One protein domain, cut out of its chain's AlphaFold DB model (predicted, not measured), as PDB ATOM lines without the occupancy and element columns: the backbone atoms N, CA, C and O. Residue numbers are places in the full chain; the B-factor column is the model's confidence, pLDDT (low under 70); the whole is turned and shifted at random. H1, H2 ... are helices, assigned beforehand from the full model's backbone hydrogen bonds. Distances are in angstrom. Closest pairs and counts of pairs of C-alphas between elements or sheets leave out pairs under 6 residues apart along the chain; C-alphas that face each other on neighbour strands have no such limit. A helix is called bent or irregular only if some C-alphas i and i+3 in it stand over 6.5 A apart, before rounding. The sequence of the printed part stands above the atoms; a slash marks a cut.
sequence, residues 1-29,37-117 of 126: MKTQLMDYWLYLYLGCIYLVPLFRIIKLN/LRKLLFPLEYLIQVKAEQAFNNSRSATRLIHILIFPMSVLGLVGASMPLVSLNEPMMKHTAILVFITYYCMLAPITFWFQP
ATOM      1  N   MET A   1     -40.811 -26.533  36.779       68.88
ATOM      2  CA  MET A   1     -40.531 -26.599  35.327       68.88
ATOM      3  C   MET A   1     -41.601 -25.902  34.487       68.88
ATOM      4  O   MET A   1     -41.257 -24.977  33.770       68.88
ATOM      5  N   LYS A   2     -42.889 -26.264  34.607       78.88
ATOM      6  CA  LYS A   2     -43.987 -25.645  33.831       78.88
ATOM      7  C   LYS A   2     -44.107 -24.121  34.011       78.88
ATOM      8  O   LYS A   2     -44.155 -23.408  33.019       78.88
ATOM      9  N   THR A   3     -44.065 -23.621  35.249       83.00
ATOM     10  CA  THR A   3     -44.120 -22.174  35.541       83.00
ATOM     11  C   THR A   3     -42.940 -21.415  34.917       83.00
ATOM     12  O   THR A   3     -43.152 -20.444  34.208       83.00
ATOM     13  N   GLN A   4     -41.708 -21.918  35.058       86.12
ATOM     14  CA  GLN A   4     -40.523 -21.307  34.434       86.12
ATOM     15  C   GLN A   4     -40.612 -21.278  32.901       86.12
ATOM     16  O   GLN A   4     -40.201 -20.311  32.273       86.12
ATOM     17  N   LEU A   5     -41.171 -22.327  32.287       88.56
ATOM     18  CA  LEU A   5     -41.381 -22.376  30.841       88.56
ATOM     19  C   LEU A   5     -42.399 -21.322  30.382       88.56
ATOM     20  O   LEU A   5     -42.208 -20.697  29.339       88.56
ATOM     21  N   MET A   6     -43.441 -21.077  31.180       90.50
ATOM     22  CA  MET A   6     -44.399 -19.997  30.934       90.50
ATOM     23  C   MET A   6     -43.778 -18.611  31.116       90.50
ATOM     24  O   MET A   6     -44.049 -17.725  30.310       90.50
ATOM     25  N   ASP A   7     -42.894 -18.423  32.097       88.75
ATOM     26  CA  ASP A   7     -42.143 -17.170  32.228       88.75
ATOM     27  C   ASP A   7     -41.283 -16.918  30.988       88.75
ATOM     28  O   ASP A   7     -41.349 -15.836  30.404       88.75
ATOM     29  N   TYR A   8     -40.542 -17.926  30.514       91.06
ATOM     30  CA  TYR A   8     -39.768 -17.805  29.276       91.06
ATOM     31  C   TYR A   8     -40.639 -17.470  28.071       91.06
ATOM     32  O   TYR A   8     -40.242 -16.640  27.255       91.06
ATOM     33  N   TRP A   9     -41.831 -18.058  27.970       90.94
ATOM     34  CA  TRP A   9     -42.789 -17.699  26.931       90.94
ATOM     35  C   TRP A   9     -43.204 -16.225  27.013       90.94
ATOM     36  O   TRP A   9     -43.198 -15.529  26.001       90.94
ATOM     37  N   LEU A  10     -43.532 -15.724  28.206       91.44
ATOM     38  CA  LEU A  10     -43.958 -14.336  28.400       91.44
ATOM     39  C   LEU A  10     -42.820 -13.346  28.109       91.44
ATOM     40  O   LEU A  10     -43.049 -12.320  27.467       91.44
ATOM     41  N   TYR A  11     -41.586 -13.676  28.499       90.94
ATOM     42  CA  TYR A  11     -40.399 -12.899  28.131       90.94
ATOM     43  C   TYR A  11     -40.126 -12.939  26.628       90.94
ATOM     44  O   TYR A  11     -39.802 -11.905  26.044       90.94
ATOM     45  N   LEU A  12     -40.290 -14.098  25.986       92.00
ATOM     46  CA  LEU A  12     -40.172 -14.230  24.536       92.00
ATOM     47  C   LEU A  12     -41.239 -13.390  23.830       92.00
ATOM     48  O   LEU A  12     -40.920 -12.677  22.887       92.00
ATOM     49  N   TYR A  13     -42.485 -13.422  24.305       91.44
ATOM     50  CA  TYR A  13     -43.593 -12.637  23.765       91.44
ATOM     51  C   TYR A  13     -43.312 -11.132  23.854       91.44
ATOM     52  O   TYR A  13     -43.397 -10.422  22.850       91.44
ATOM     53  N   LEU A  14     -42.889 -10.654  25.030       89.44
ATOM     54  CA  LEU A  14     -42.472  -9.266  25.232       89.44
ATOM     55  C   LEU A  14     -41.284  -8.899  24.327       89.44
ATOM     56  O   LEU A  14     -41.290  -7.857  23.670       89.44
ATOM     57  N   GLY A  15     -40.289  -9.786  24.245       89.69
ATOM     58  CA  GLY A  15     -39.138  -9.651  23.362       89.69
ATOM     59  C   GLY A  15     -39.547  -9.546  21.896       89.69
ATOM     60  O   GLY A  15     -39.046  -8.681  21.190       89.69
ATOM     61  N   CYS A  16     -40.505 -10.348  21.435       90.00
ATOM     62  CA  CYS A  16     -41.034 -10.285  20.075       90.00
ATOM     63  C   CYS A  16     -41.759  -8.963  19.800       90.00
ATOM     64  O   CYS A  16     -41.535  -8.354  18.756       90.00
ATOM     65  N   ILE A  17     -42.579  -8.483  20.739       88.06
ATOM     66  CA  ILE A  17     -43.282  -7.195  20.617       88.06
ATOM     67  C   ILE A  17     -42.306  -6.017  20.531       88.06
ATOM     68  O   ILE A  17     -42.609  -5.018  19.882       88.06
ATOM     69  N   TYR A  18     -41.143  -6.114  21.172       90.31
ATOM     70  CA  TYR A  18     -40.159  -5.037  21.204       90.31
ATOM     71  C   TYR A  18     -39.070  -5.182  20.127       90.31
ATOM     72  O   TYR A  18     -38.922  -4.324  19.256       90.31
ATOM     73  N   LEU A  19     -38.312  -6.280  20.155       90.44
ATOM     74  CA  LEU A  19     -37.108  -6.483  19.346       90.44
ATOM     75  C   LEU A  19     -37.420  -6.613  17.859       90.44
ATOM     76  O   LEU A  19     -36.736  -5.994  17.049       90.44
ATOM     77  N   VAL A  20     -38.446  -7.377  17.472       90.94
ATOM     78  CA  VAL A  20     -38.789  -7.571  16.050       90.94
ATOM     79  C   VAL A  20     -39.077  -6.233  15.354       90.94
ATOM     80  O   VAL A  20     -38.450  -5.947  14.325       90.94
ATOM     81  N   PRO A  21     -39.965  -5.367  15.880       87.62
ATOM     82  CA  PRO A  21     -40.179  -4.066  15.272       87.62
ATOM     83  C   PRO A  21     -38.966  -3.139  15.411       87.62
ATOM     84  O   PRO A  21     -38.703  -2.382  14.478       87.62
ATOM     85  N   LEU A  22     -38.171  -3.237  16.483       88.88
ATOM     86  CA  LEU A  22     -36.935  -2.460  16.623       88.88
ATOM     87  C   LEU A  22     -35.924  -2.794  15.514       88.88
ATOM     88  O   LEU A  22     -35.424  -1.890  14.845       88.88
ATOM     89  N   PHE A  23     -35.678  -4.080  15.250       88.56
ATOM     90  CA  PHE A  23     -34.824  -4.527  14.146       88.56
ATOM     91  C   PHE A  23     -35.337  -4.029  12.797       88.56
ATOM     92  O   PHE A  23     -34.553  -3.592  11.952       88.56
ATOM     93  N   ARG A  24     -36.658  -4.045  12.596       87.25
ATOM     94  CA  ARG A  24     -37.268  -3.517  11.374       87.25
ATOM     95  C   ARG A  24     -37.044  -2.012  11.229       87.25
ATOM     96  O   ARG A  24     -36.743  -1.572  10.124       87.25
ATOM     97  N   ILE A  25     -37.144  -1.236  12.310       86.12
ATOM     98  CA  ILE A  25     -36.843   0.204  12.303       86.12
ATOM     99  C   ILE A  25     -35.372   0.451  11.967       86.12
ATOM    100  O   ILE A  25     -35.092   1.282  11.109       86.12
ATOM    101  N   ILE A  26     -34.445  -0.280  12.597       84.81
ATOM    102  CA  ILE A  26     -33.002  -0.144  12.342       84.81
ATOM    103  C   ILE A  26     -32.689  -0.440  10.870       84.81
ATOM    104  O   ILE A  26     -31.975   0.325  10.231       84.81
ATOM    105  N   LYS A  27     -33.282  -1.496  10.302       82.75
ATOM    106  CA  LYS A  27     -33.108  -1.852   8.885       82.75
ATOM    107  C   LYS A  27     -33.702  -0.813   7.924       82.75
ATOM    108  O   LYS A  27     -33.196  -0.650   6.821       82.75
ATOM    109  N   LEU A  28     -34.771  -0.125   8.328       74.50
ATOM    110  CA  LEU A  28     -35.417   0.945   7.556       74.50
ATOM    111  C   LEU A  28     -34.746   2.318   7.743       74.50
ATOM    112  O   LEU A  28     -35.216   3.300   7.168       74.50
ATOM    113  N   ASN A  29     -33.710   2.424   8.580       65.81
ATOM    114  CA  ASN A  29     -33.211   3.707   9.054       65.81
ATOM    115  C   ASN A  29     -32.440   4.473   7.963       65.81
ATOM    116  O   ASN A  29     -31.223   4.382   7.853       65.81
ATOM    117  N   LEU A  37     -36.684   8.656  20.604       82.00
ATOM    118  CA  LEU A  37     -37.183   8.166  21.889       82.00
ATOM    119  C   LEU A  37     -38.418   7.261  21.725       82.00
ATOM    120  O   LEU A  37     -38.535   6.259  22.416       82.00
ATOM    121  N   ARG A  38     -39.300   7.551  20.760       83.56
ATOM    122  CA  ARG A  38     -40.454   6.688  20.447       83.56
ATOM    123  C   ARG A  38     -40.038   5.422  19.706       83.56
ATOM    124  O   ARG A  38     -40.554   4.360  20.015       83.56
ATOM    125  N   LYS A  39     -39.087   5.527  18.771       85.81
ATOM    126  CA  LYS A  39     -38.502   4.371  18.066       85.81
ATOM    127  C   LYS A  39     -37.864   3.382  19.037       85.81
ATOM    128  O   LYS A  39     -37.983   2.181  18.836       85.81
ATOM    129  N   LEU A  40     -37.191   3.906  20.062       86.50
ATOM    130  CA  LEU A  40     -36.531   3.107  21.084       86.50
ATOM    131  C   LEU A  40     -37.541   2.523  22.069       86.50
ATOM    132  O   LEU A  40     -37.549   1.322  22.256       86.50
ATOM    133  N   LEU A  41     -38.398   3.347  22.681       86.94
ATOM    134  CA  LEU A  41     -39.289   2.884  23.748       86.94
ATOM    135  C   LEU A  41     -40.476   2.064  23.235       86.94
ATOM    136  O   LEU A  41     -40.878   1.118  23.898       86.94
ATOM    137  N   PHE A  42     -41.033   2.419  22.072       89.62
ATOM    138  CA  PHE A  42     -42.259   1.826  21.530       89.62
ATOM    139  C   PHE A  42     -42.130   1.541  20.023       89.62
ATOM    140  O   PHE A  42     -42.848   2.124  19.203       89.62
ATOM    141  N   PRO A  43     -41.217   0.636  19.626       88.19
ATOM    142  CA  PRO A  43     -40.926   0.358  18.221       88.19
ATOM    143  C   PRO A  43     -42.152  -0.135  17.435       88.19
ATOM    144  O   PRO A  43     -42.348   0.252  16.282       88.19
ATOM    145  N   LEU A  44     -43.006  -0.960  18.047       88.81
ATOM    146  CA  LEU A  44     -44.216  -1.475  17.401       88.81
ATOM    147  C   LEU A  44     -45.193  -0.349  17.038       88.81
ATOM    148  O   LEU A  44     -45.586  -0.228  15.878       88.81
ATOM    149  N   GLU A  45     -45.524   0.511  18.002       87.69
ATOM    150  CA  GLU A  45     -46.411   1.656  17.771       87.69
ATOM    151  C   GLU A  45     -45.813   2.644  16.770       87.69
ATOM    152  O   GLU A  45     -46.535   3.196  15.946       87.69
ATOM    153  N   TYR A  46     -44.492   2.833  16.764       87.06
ATOM    154  CA  TYR A  46     -43.858   3.673  15.752       87.06
ATOM    155  C   TYR A  46     -44.055   3.119  14.331       87.06
ATOM    156  O   TYR A  46     -44.338   3.878  13.406       87.06
ATOM    157  N   LEU A  47     -43.952   1.803  14.126       87.38
ATOM    158  CA  LEU A  47     -44.232   1.211  12.814       87.38
ATOM    159  C   LEU A  47     -45.697   1.373  12.407       87.38
ATOM    160  O   LEU A  47     -45.975   1.634  11.235       87.38
ATOM    161  N   ILE A  48     -46.618   1.237  13.362       86.88
ATOM    162  CA  ILE A  48     -48.038   1.520  13.150       86.88
ATOM    163  C   ILE A  48     -48.216   2.980  12.726       86.88
ATOM    164  O   ILE A  48     -48.896   3.230  11.734       86.88
ATOM    165  N   GLN A  49     -47.552   3.923  13.401       86.19
ATOM    166  CA  GLN A  49     -47.577   5.343  13.050       86.19
ATOM    167  C   GLN A  49     -47.122   5.559  11.602       86.19
ATOM    168  O   GLN A  49     -47.831   6.196  10.830       86.19
ATOM    169  N   VAL A  50     -45.979   4.988  11.204       83.25
ATOM    170  CA  VAL A  50     -45.455   5.117   9.832       83.25
ATOM    171  C   VAL A  50     -46.440   4.546   8.811       83.25
ATOM    172  O   VAL A  50     -46.669   5.143   7.762       83.25
ATOM    173  N   LYS A  51     -47.056   3.396   9.106       85.94
ATOM    174  CA  LYS A  51     -48.044   2.772   8.215       85.94
ATOM    175  C   LYS A  51     -49.333   3.581   8.118       85.94
ATOM    176  O   LYS A  51     -49.867   3.726   7.022       85.94
ATOM    177  N   ALA A  52     -49.796   4.137   9.229       85.50
ATOM    178  CA  ALA A  52     -50.928   5.048   9.274       85.50
ATOM    179  C   ALA A  52     -50.647   6.328   8.474       85.50
ATOM    180  O   ALA A  52     -51.455   6.732   7.645       85.50
ATOM    181  N   GLU A  53     -49.479   6.940   8.647       84.25
ATOM    182  CA  GLU A  53     -49.091   8.130   7.887       84.25
ATOM    183  C   GLU A  53     -49.041   7.849   6.380       84.25
ATOM    184  O   GLU A  53     -49.578   8.635   5.600       84.25
ATOM    185  N   GLN A  54     -48.497   6.699   5.971       82.62
ATOM    186  CA  GLN A  54     -48.506   6.257   4.572       82.62
ATOM    187  C   GLN A  54     -49.932   6.050   4.033       82.62
ATOM    188  O   GLN A  54     -50.235   6.489   2.927       82.62
ATOM    189  N   ALA A  55     -50.817   5.416   4.808       85.69
ATOM    190  CA  ALA A  55     -52.188   5.124   4.385       85.69
ATOM    191  C   ALA A  55     -53.078   6.378   4.310       85.69
ATOM    192  O   ALA A  55     -53.924   6.486   3.426       85.69
ATOM    193  N   PHE A  56     -52.878   7.342   5.213       84.38
ATOM    194  CA  PHE A  56     -53.725   8.531   5.356       84.38
ATOM    195  C   PHE A  56     -53.056   9.817   4.850       84.38
ATOM    196  O   PHE A  56     -53.360  10.910   5.331       84.38
ATOM    197  N   ASN A  57     -52.134   9.699   3.887       82.00
ATOM    198  CA  ASN A  57     -51.456  10.819   3.224       82.00
ATOM    199  C   ASN A  57     -50.841  11.838   4.209       82.00
ATOM    200  O   ASN A  57     -50.994  13.055   4.075       82.00
ATOM    201  N   ASN A  58     -50.165  11.330   5.240       76.31
ATOM    202  CA  ASN A  58     -49.536  12.095   6.317       76.31
ATOM    203  C   ASN A  58     -50.518  12.952   7.149       76.31
ATOM    204  O   ASN A  58     -50.123  13.951   7.760       76.31
ATOM    205  N   SER A  59     -51.804  12.582   7.192       80.94
ATOM    206  CA  SER A  59     -52.798  13.255   8.031       80.94
ATOM    207  C   SER A  59     -52.572  12.954   9.512       80.94
ATOM    208  O   SER A  59     -52.906  11.884  10.017       80.94
ATOM    209  N   ARG A  60     -52.077  13.954  10.246       77.88
ATOM    210  CA  ARG A  60     -51.862  13.879  11.701       77.88
ATOM    211  C   ARG A  60     -53.128  13.502  12.471       77.88
ATOM    212  O   ARG A  60     -53.054  12.749  13.438       77.88
ATOM    213  N   SER A  61     -54.280  14.041  12.075       83.56
ATOM    214  CA  SER A  61     -55.550  13.760  12.752       83.56
ATOM    215  C   SER A  61     -55.959  12.300  12.578       83.56
ATOM    216  O   SER A  61     -56.400  11.683  13.542       83.56
ATOM    217  N   ALA A  62     -55.751  11.736  11.383       84.25
ATOM    218  CA  ALA A  62     -56.031  10.330  11.114       84.25
ATOM    219  C   ALA A  62     -55.079   9.409  11.892       84.25
ATOM    220  O   ALA A  62     -55.542   8.514  12.594       84.25
ATOM    221  N   THR A  63     -53.769   9.685  11.866       84.88
ATOM    222  CA  THR A  63     -52.769   8.927  12.641       84.88
ATOM    223  C   THR A  63     -53.076   8.948  14.138       84.88
ATOM    224  O   THR A  63     -53.044   7.912  14.799       84.88
ATOM    225  N   ARG A  64     -53.459  10.109  14.684       85.06
ATOM    226  CA  ARG A  64     -53.876  10.225  16.087       85.06
ATOM    227  C   ARG A  64     -55.113   9.381  16.389       85.06
ATOM    228  O   ARG A  64     -55.145   8.709  17.415       85.06
ATOM    229  N   LEU A  65     -56.121   9.430  15.520       87.06
ATOM    230  CA  LEU A  65     -57.361   8.677  15.697       87.06
ATOM    231  C   LEU A  65     -57.091   7.168  15.696       87.06
ATOM    232  O   LEU A  65     -57.629   6.459  16.537       87.06
ATOM    233  N   ILE A  66     -56.177   6.694  14.847       88.31
ATOM    234  CA  ILE A  66     -55.742   5.292  14.828       88.31
ATOM    235  C   ILE A  66     -55.129   4.886  16.167       88.31
ATOM    236  O   ILE A  66     -55.549   3.884  16.728       88.31
ATOM    237  N   HIS A  67     -54.217   5.674  16.740       86.88
ATOM    238  CA  HIS A  67     -53.662   5.346  18.061       86.88
ATOM    239  C   HIS A  67     -54.701   5.428  19.194       86.88
ATOM    240  O   HIS A  67     -54.589   4.703  20.178       86.88
ATOM    241  N   ILE A  68     -55.735   6.271  19.077       87.38
ATOM    242  CA  ILE A  68     -56.871   6.265  20.019       87.38
ATOM    243  C   ILE A  68     -57.681   4.969  19.876       87.38
ATOM    244  O   ILE A  68     -58.053   4.376  20.882       87.38
ATOM    245  N   LEU A  69     -57.916   4.496  18.649       86.75
ATOM    246  CA  LEU A  69     -58.615   3.231  18.389       86.75
ATOM    247  C   LEU A  69     -57.781   1.995  18.756       86.75
ATOM    248  O   LEU A  69     -58.341   0.961  19.106       86.75
ATOM    249  N   ILE A  70     -56.453   2.091  18.702       85.94
ATOM    250  CA  ILE A  70     -55.541   1.011  19.097       85.94
ATOM    251  C   ILE A  70     -55.444   0.887  20.616       85.94
ATOM    252  O   ILE A  70     -55.216  -0.210  21.115       85.94
ATOM    253  N   PHE A  71     -55.686   1.964  21.363       85.31
ATOM    254  CA  PHE A  71     -55.685   1.931  22.823       85.31
ATOM    255  C   PHE A  71     -56.577   0.825  23.424       85.31
ATOM    256  O   PHE A  71     -56.055   0.025  24.188       85.31
ATOM    257  N   PRO A  72     -57.871   0.669  23.076       81.69
ATOM    258  CA  PRO A  72     -58.654  -0.470  23.569       81.69
ATOM    259  C   PRO A  72     -58.150  -1.818  23.023       81.69
ATOM    260  O   PRO A  72     -58.259  -2.838  23.700       81.69
ATOM    261  N   MET A  73     -57.547  -1.833  21.829       80.19
ATOM    262  CA  MET A  73     -56.964  -3.041  21.234       80.19
ATOM    263  C   MET A  73     -55.656  -3.461  21.908       80.19
ATOM    264  O   MET A  73     -55.234  -4.602  21.741       80.19
ATOM    265  N   SER A  74     -55.033  -2.607  22.725       76.38
ATOM    266  CA  SER A  74     -53.839  -2.965  23.493       76.38
ATOM    267  C   SER A  74     -54.114  -4.096  24.491       76.38
ATOM    268  O   SER A  74     -53.213  -4.864  24.824       76.38
ATOM    269  N   VAL A  75     -55.375  -4.251  24.915       77.25
ATOM    270  CA  VAL A  75     -55.854  -5.377  25.733       77.25
ATOM    271  C   VAL A  75     -55.713  -6.709  24.987       77.25
ATOM    272  O   VAL A  75     -55.468  -7.738  25.610       77.25
ATOM    273  N   LEU A  76     -55.761  -6.718  23.650       77.69
ATOM    274  CA  LEU A  76     -55.516  -7.936  22.869       77.69
ATOM    275  C   LEU A  76     -54.073  -8.435  22.994       77.69
ATOM    276  O   LEU A  76     -53.843  -9.638  22.887       77.69
ATOM    277  N   GLY A  77     -53.111  -7.552  23.282       77.06
ATOM    278  CA  GLY A  77     -51.744  -7.961  23.621       77.06
ATOM    279  C   GLY A  77     -51.699  -8.820  24.890       77.06
ATOM    280  O   GLY A  77     -51.001  -9.831  24.939       77.06
ATOM    281  N   LEU A  78     -52.520  -8.487  25.891       82.44
ATOM    282  CA  LEU A  78     -52.682  -9.298  27.102       82.44
ATOM    283  C   LEU A  78     -53.364 -10.640  26.789       82.44
ATOM    284  O   LEU A  78     -52.953 -11.677  27.312       82.44
ATOM    285  N   VAL A  79     -54.373 -10.646  25.913       84.50
ATOM    286  CA  VAL A  79     -55.045 -11.885  25.477       84.50
ATOM    287  C   VAL A  79     -54.048 -12.818  24.785       84.50
ATOM    288  O   VAL A  79     -53.957 -13.991  25.140       84.50
ATOM    289  N   GLY A  80     -53.231 -12.294  23.868       83.88
ATOM    290  CA  GLY A  80     -52.188 -13.068  23.192       83.88
ATOM    291  C   GLY A  80     -51.128 -13.618  24.150       83.88
ATOM    292  O   GLY A  80     -50.754 -14.785  24.047       83.88
ATOM    293  N   ALA A  81     -50.684 -12.815  25.122       85.81
ATOM    294  CA  ALA A  81     -49.735 -13.257  26.144       85.81
ATOM    295  C   ALA A  81     -50.308 -14.365  27.046       85.81
ATOM    296  O   ALA A  81     -49.594 -15.293  27.426       85.81
ATOM    297  N   SER A  82     -51.598 -14.277  27.386       86.75
ATOM    298  CA  SER A  82     -52.258 -15.179  28.338       86.75
ATOM    299  C   SER A  82     -52.819 -16.465  27.726       86.75
ATOM    300  O   SER A  82     -53.069 -17.413  28.468       86.75
ATOM    301  N   MET A  83     -52.959 -16.550  26.400       87.81
ATOM    302  CA  MET A  83     -53.475 -17.739  25.706       87.81
ATOM    303  C   MET A  83     -52.798 -19.057  26.141       87.81
ATOM    304  O   MET A  83     -53.521 -19.989  26.499       87.81
ATOM    305  N   PRO A  84     -51.453 -19.166  26.190       86.25
ATOM    306  CA  PRO A  84     -50.793 -20.403  26.623       86.25
ATOM    307  C   PRO A  84     -50.918 -20.696  28.121       86.25
ATOM    308  O   PRO A  84     -50.893 -21.855  28.523       86.25
ATOM    309  N   LEU A  85     -51.085 -19.662  28.953       87.94
ATOM    310  CA  LEU A  85     -51.333 -19.839  30.387       87.94
ATOM    311  C   LEU A  85     -52.694 -20.500  30.611       87.94
ATOM    312  O   LEU A  85     -52.799 -21.462  31.371       87.94
ATOM    313  N   VAL A  86     -53.720 -20.008  29.909       87.38
ATOM    314  CA  VAL A  86     -55.086 -20.533  29.992       87.38
ATOM    315  C   VAL A  86     -55.156 -21.945  29.417       87.38
ATOM    316  O   VAL A  86     -55.686 -22.836  30.075       87.38
ATOM    317  N   SER A  87     -54.577 -22.188  28.236       88.19
ATOM    318  CA  SER A  87     -54.629 -23.513  27.598       88.19
ATOM    319  C   SER A  87     -53.918 -24.602  28.404       88.19
ATOM    320  O   SER A  87     -54.301 -25.768  28.342       88.19
ATOM    321  N   LEU A  88     -52.909 -24.228  29.194       89.31
ATOM    322  CA  LEU A  88     -52.174 -25.143  30.058       89.31
ATOM    323  C   LEU A  88     -52.689 -25.157  31.503       89.31
ATOM    324  O   LEU A  88     -52.084 -25.840  32.328       89.31
ATOM    325  N   ASN A  89     -53.771 -24.448  31.844       87.75
ATOM    326  CA  ASN A  89     -54.271 -24.300  33.221       87.75
ATOM    327  C   ASN A  89     -53.188 -23.822  34.212       87.75
ATOM    328  O   ASN A  89     -53.087 -24.322  35.334       87.75
ATOM    329  N   GLU A  90     -52.306 -22.908  33.793       88.00
ATOM    330  CA  GLU A  90     -51.331 -22.293  34.695       88.00
ATOM    331  C   GLU A  90     -51.945 -21.048  35.362       88.00
ATOM    332  O   GLU A  90     -52.468 -20.170  34.672       88.00
ATOM    333  N   PRO A  91     -51.904 -20.935  36.704       88.19
ATOM    334  CA  PRO A  91     -52.514 -19.810  37.401       88.19
ATOM    335  C   PRO A  91     -51.788 -18.500  37.083       88.19
ATOM    336  O   PRO A  91     -50.610 -18.328  37.400       88.19
ATOM    337  N   MET A  92     -52.530 -17.533  36.538       84.62
ATOM    338  CA  MET A  92     -52.002 -16.222  36.135       84.62
ATOM    339  C   MET A  92     -51.357 -15.452  37.294       84.62
ATOM    340  O   MET A  92     -50.431 -14.681  37.059       84.62
ATOM    341  N   MET A  93     -51.781 -15.705  38.541       87.12
ATOM    342  CA  MET A  93     -51.215 -15.060  39.735       87.12
ATOM    343  C   MET A  93     -49.703 -15.271  39.886       87.12
ATOM    344  O   MET A  93     -49.021 -14.415  40.444       87.12
ATOM    345  N   LYS A  94     -49.163 -16.381  39.367       88.44
ATOM    346  CA  LYS A  94     -47.715 -16.638  39.379       88.44
ATOM    347  C   LYS A  94     -46.939 -15.741  38.409       88.44
ATOM    348  O   LYS A  94     -45.742 -15.562  38.583       88.44
ATOM    349  N   HIS A  95     -47.625 -15.164  37.426       89.31
ATOM    350  CA  HIS A  95     -47.055 -14.375  36.334       89.31
ATOM    351  C   HIS A  95     -47.539 -12.917  36.349       89.31
ATOM    352  O   HIS A  95     -47.344 -12.180  35.382       89.31
ATOM    353  N   THR A  96     -48.178 -12.473  37.439       88.19
ATOM    354  CA  THR A  96     -48.813 -11.150  37.529       88.19
ATOM    355  C   THR A  96     -47.860 -10.023  37.162       88.19
ATOM    356  O   THR A  96     -48.234  -9.149  36.392       88.19
ATOM    357  N   ALA A  97     -46.619 -10.052  37.654       88.94
ATOM    358  CA  ALA A  97     -45.659  -8.976  37.415       88.94
ATOM    359  C   ALA A  97     -45.397  -8.745  35.915       88.94
ATOM    360  O   ALA A  97     -45.493  -7.613  35.438       88.94
ATOM    361  N   ILE A  98     -45.128  -9.811  35.153       89.94
ATOM    362  CA  ILE A  98     -44.845  -9.700  33.717       89.94
ATOM    363  C   ILE A  98     -46.107  -9.398  32.901       89.94
ATOM    364  O   ILE A  98     -46.049  -8.609  31.963       89.94
ATOM    365  N   LEU A  99     -47.265  -9.944  33.286       90.12
ATOM    366  CA  LEU A  99     -48.542  -9.653  32.625       90.12
ATOM    367  C   LEU A  99     -48.958  -8.188  32.816       90.12
ATOM    368  O   LEU A  99     -49.385  -7.528  31.867       90.12
ATOM    369  N   VAL A 100     -48.780  -7.661  34.028       89.56
ATOM    370  CA  VAL A 100     -49.000  -6.249  34.354       89.56
ATOM    371  C   VAL A 100     -48.043  -5.365  33.554       89.56
ATOM    372  O   VAL A 100     -48.477  -4.378  32.962       89.56
ATOM    373  N   PHE A 101     -46.767  -5.749  33.458       89.69
ATOM    374  CA  PHE A 101     -45.791  -5.028  32.646       89.69
ATOM    375  C   PHE A 101     -46.180  -4.992  31.161       89.69
ATOM    376  O   PHE A 101     -46.207  -3.914  30.574       89.69
ATOM    377  N   ILE A 102     -46.543  -6.137  30.568       88.44
ATOM    378  CA  ILE A 102     -47.015  -6.226  29.173       88.44
ATOM    379  C   ILE A 102     -48.228  -5.313  28.965       88.44
ATOM    380  O   ILE A 102     -48.269  -4.552  28.001       88.44
ATOM    381  N   THR A 103     -49.185  -5.342  29.891       88.12
ATOM    382  CA  THR A 103     -50.408  -4.532  29.812       88.12
ATOM    383  C   THR A 103     -50.089  -3.045  29.806       88.12
ATOM    384  O   THR A 103     -50.476  -2.332  28.879       88.12
ATOM    385  N   TYR A 104     -49.346  -2.567  30.806       87.94
ATOM    386  CA  TYR A 104     -48.997  -1.152  30.893       87.94
ATOM    387  C   TYR A 104     -48.111  -0.709  29.739       87.94
ATOM    388  O   TYR A 104     -48.314   0.385  29.220       87.94
ATOM    389  N   TYR A 105     -47.181  -1.551  29.290       88.31
ATOM    390  CA  TYR A 105     -46.376  -1.266  28.111       88.31
ATOM    391  C   TYR A 105     -47.264  -1.068  26.871       88.31
ATOM    392  O   TYR A 105     -47.168  -0.032  26.212       88.31
ATOM    393  N   CYS A 106     -48.184  -1.998  26.595       86.44
ATOM    394  CA  CYS A 106     -49.102  -1.913  25.460       86.44
ATOM    395  C   CYS A 106     -50.084  -0.733  25.561       86.44
ATOM    396  O   CYS A 106     -50.476  -0.201  24.530       86.44
ATOM    397  N   MET A 107     -50.473  -0.304  26.766       88.06
ATOM    398  CA  MET A 107     -51.368   0.847  26.966       88.06
ATOM    399  C   MET A 107     -50.642   2.194  26.885       88.06
ATOM    400  O   MET A 107     -51.147   3.137  26.276       88.06
ATOM    401  N   LEU A 108     -49.457   2.304  27.491       87.88
ATOM    402  CA  LEU A 108     -48.662   3.535  27.478       87.88
ATOM    403  C   LEU A 108     -48.196   3.877  26.071       87.88
ATOM    404  O   LEU A 108     -48.168   5.056  25.712       87.88
ATOM    405  N   ALA A 109     -47.870   2.855  25.279       84.56
ATOM    406  CA  ALA A 109     -47.360   3.020  23.934       84.56
ATOM    407  C   ALA A 109     -48.262   3.949  23.089       84.56
ATOM    408  O   ALA A 109     -47.798   5.054  22.808       84.56
ATOM    409  N   PRO A 110     -49.543   3.645  22.786       85.38
ATOM    410  CA  PRO A 110     -50.426   4.510  21.995       85.38
ATOM    411  C   PRO A 110     -50.717   5.874  22.645       85.38
ATOM    412  O   PRO A 110     -50.833   6.869  21.923       85.38
ATOM    413  N   ILE A 111     -50.761   5.971  23.985       86.19
ATOM    414  CA  ILE A 111     -50.949   7.254  24.695       86.19
ATOM    415  C   ILE A 111     -49.843   8.243  24.316       86.19
ATOM    416  O   ILE A 111     -50.112   9.419  24.054       86.19
ATOM    417  N   THR A 112     -48.591   7.781  24.226       83.19
ATOM    418  CA  THR A 112     -47.472   8.665  23.865       83.19
ATOM    419  C   THR A 112     -47.605   9.260  22.456       83.19
ATOM    420  O   THR A 112     -47.036  10.322  22.177       83.19
ATOM    421  N   PHE A 113     -48.402   8.643  21.576       78.88
ATOM    422  CA  PHE A 113     -48.657   9.121  20.214       78.88
ATOM    423  C   PHE A 113     -49.848  10.078  20.120       78.88
ATOM    424  O   PHE A 113     -49.934  10.833  19.150       78.88
ATOM    425  N   TRP A 114     -50.703  10.171  21.145       81.00
ATOM    426  CA  TRP A 114     -51.809  11.140  21.166       81.00
ATOM    427  C   TRP A 114     -51.325  12.593  21.098       81.00
ATOM    428  O   TRP A 114     -51.999  13.451  20.525       81.00
ATOM    429  N   PHE A 115     -50.127  12.854  21.623       73.25
ATOM    430  CA  PHE A 115     -49.480  14.166  21.628       73.25
ATOM    431  C   PHE A 115     -48.411  14.304  20.537       73.25
ATOM    432  O   PHE A 115     -47.426  15.018  20.716       73.25
ATOM    433  N   GLN A 116     -48.553  13.609  19.399       67.94
ATOM    434  CA  GLN A 116     -47.628  13.756  18.270       67.94
ATOM    435  C   GLN A 116     -47.459  15.243  17.907       67.94
ATOM    436  O   GLN A 116     -48.466  15.888  17.603       67.94
ATOM    437  N   PRO A 117     -46.243  15.822  17.952       64.06
ATOM    438  CA  PRO A 117     -46.037  17.247  17.698       64.06
ATOM    439  C   PRO A 117     -46.410  17.621  16.258       64.06
ATOM    440  O   PRO A 117     -46.487  16.767  15.374       64.06
TER     441      PRO A 117
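AT A GLANCE: This is residues 1 to 29 and 37 to 117 of the 126 residues of an uncharacterized protein of Pediococcus claussenii (strain ATCC BAA-344 / DSM 14800 / JCM 18046 / KCTC 3811 / P06) (UniProt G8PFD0). Two long helices, H4 and H5, lie side by side as a hairpin, and the first part of a third long helix, H1, packs on both; the last part of H1 diverges from them, and the shorter H3 is wedged between it and the first part of H4. The small H2 sits beside H1 just before H3. The printed part has 110 residues with five named helices, H1 to H5 in order along the chain, and no named strand; the class is all helix. The whole is only just compact, close to loose, with a radius of gyration of the C-alphas of 15.5 A, and elongated, spanning 49 by 29 by 20 A.

HOW THE PARTS SIT: H1, residues 2 to 27, is the hub, touching the four other helices. H2, residues 37 to 41, only just touches it, with 3 pairs of C-alphas within 8 A; the closest are those of Leu 22 and Leu 40, 7.1 A apart. H3, residues 43 to 55, touches residues 17 to 25 of H1 at a steep tilt of 45 degrees, the same way; the closest C-alphas, of Leu 22 and Pro 43, are 5.1 A apart. H4, residues 60 to 87, forms a helical hairpin with H3 at a steep tilt of 44 degrees; their closest C-alphas, of Ala 52 and Thr 63, are 5.5 A apart. H4 touches H1 at a shallow tilt of 28 degrees, opposite ways, closest at the C-alphas of Leu 10 and Ala 81, 6.3 A. H5, residues 92 to 114, forms a helical hairpin with H4 at a shallow tilt of 10 degrees; their closest C-alphas, of His 67 and Pro 110, are 5.2 A apart. H5 touches residues 3 to 14 of H1 at a shallow tilt of 20 degrees, the same way, closest at the C-alphas of Leu 14 and Ile 102, 6.7 A. H1, H3, H4 and H5 make a bundle, a group of helices packed together. H2 and H4 are apart. Each O i to N i+4 pair is within hydrogen-bond range in H2 and H3, against 21 of 22 in H1, 16 of 24 in H4 and 14 of 19 in H5.

IN THESE COORDINATES: H1 begins at C-alpha 2, (-43.987, -25.645, 33.831), and is 36.1 A long, with a kink of 28 degrees near residue 15. H3 is 18.5 A long. H4 begins at C-alpha 60, (-51.862, 13.879, 11.701), is 40.7 A long and is irregular, with C-alphas 81 and 84 at 7.2 A. H5, 31.2 A long, is irregular too, with C-alphas 94 and 97 at 8.2 A, and ends at C-alpha 114, (-51.809, 11.140, 21.166).

THE WHOLE: The C-alphas farthest apart, of Met 1 and Asn 57, are 50.5 A apart. Residues 30 to 36 are not printed, and C-alphas 29 and 37 are 14.2 A apart across this cut. The links H2 to H3, H3 to H4 and H4 to H5 are tight. The mean pLDDT of the printed part is 85.3; residues 1, 29 and 116 to 117 are under 70.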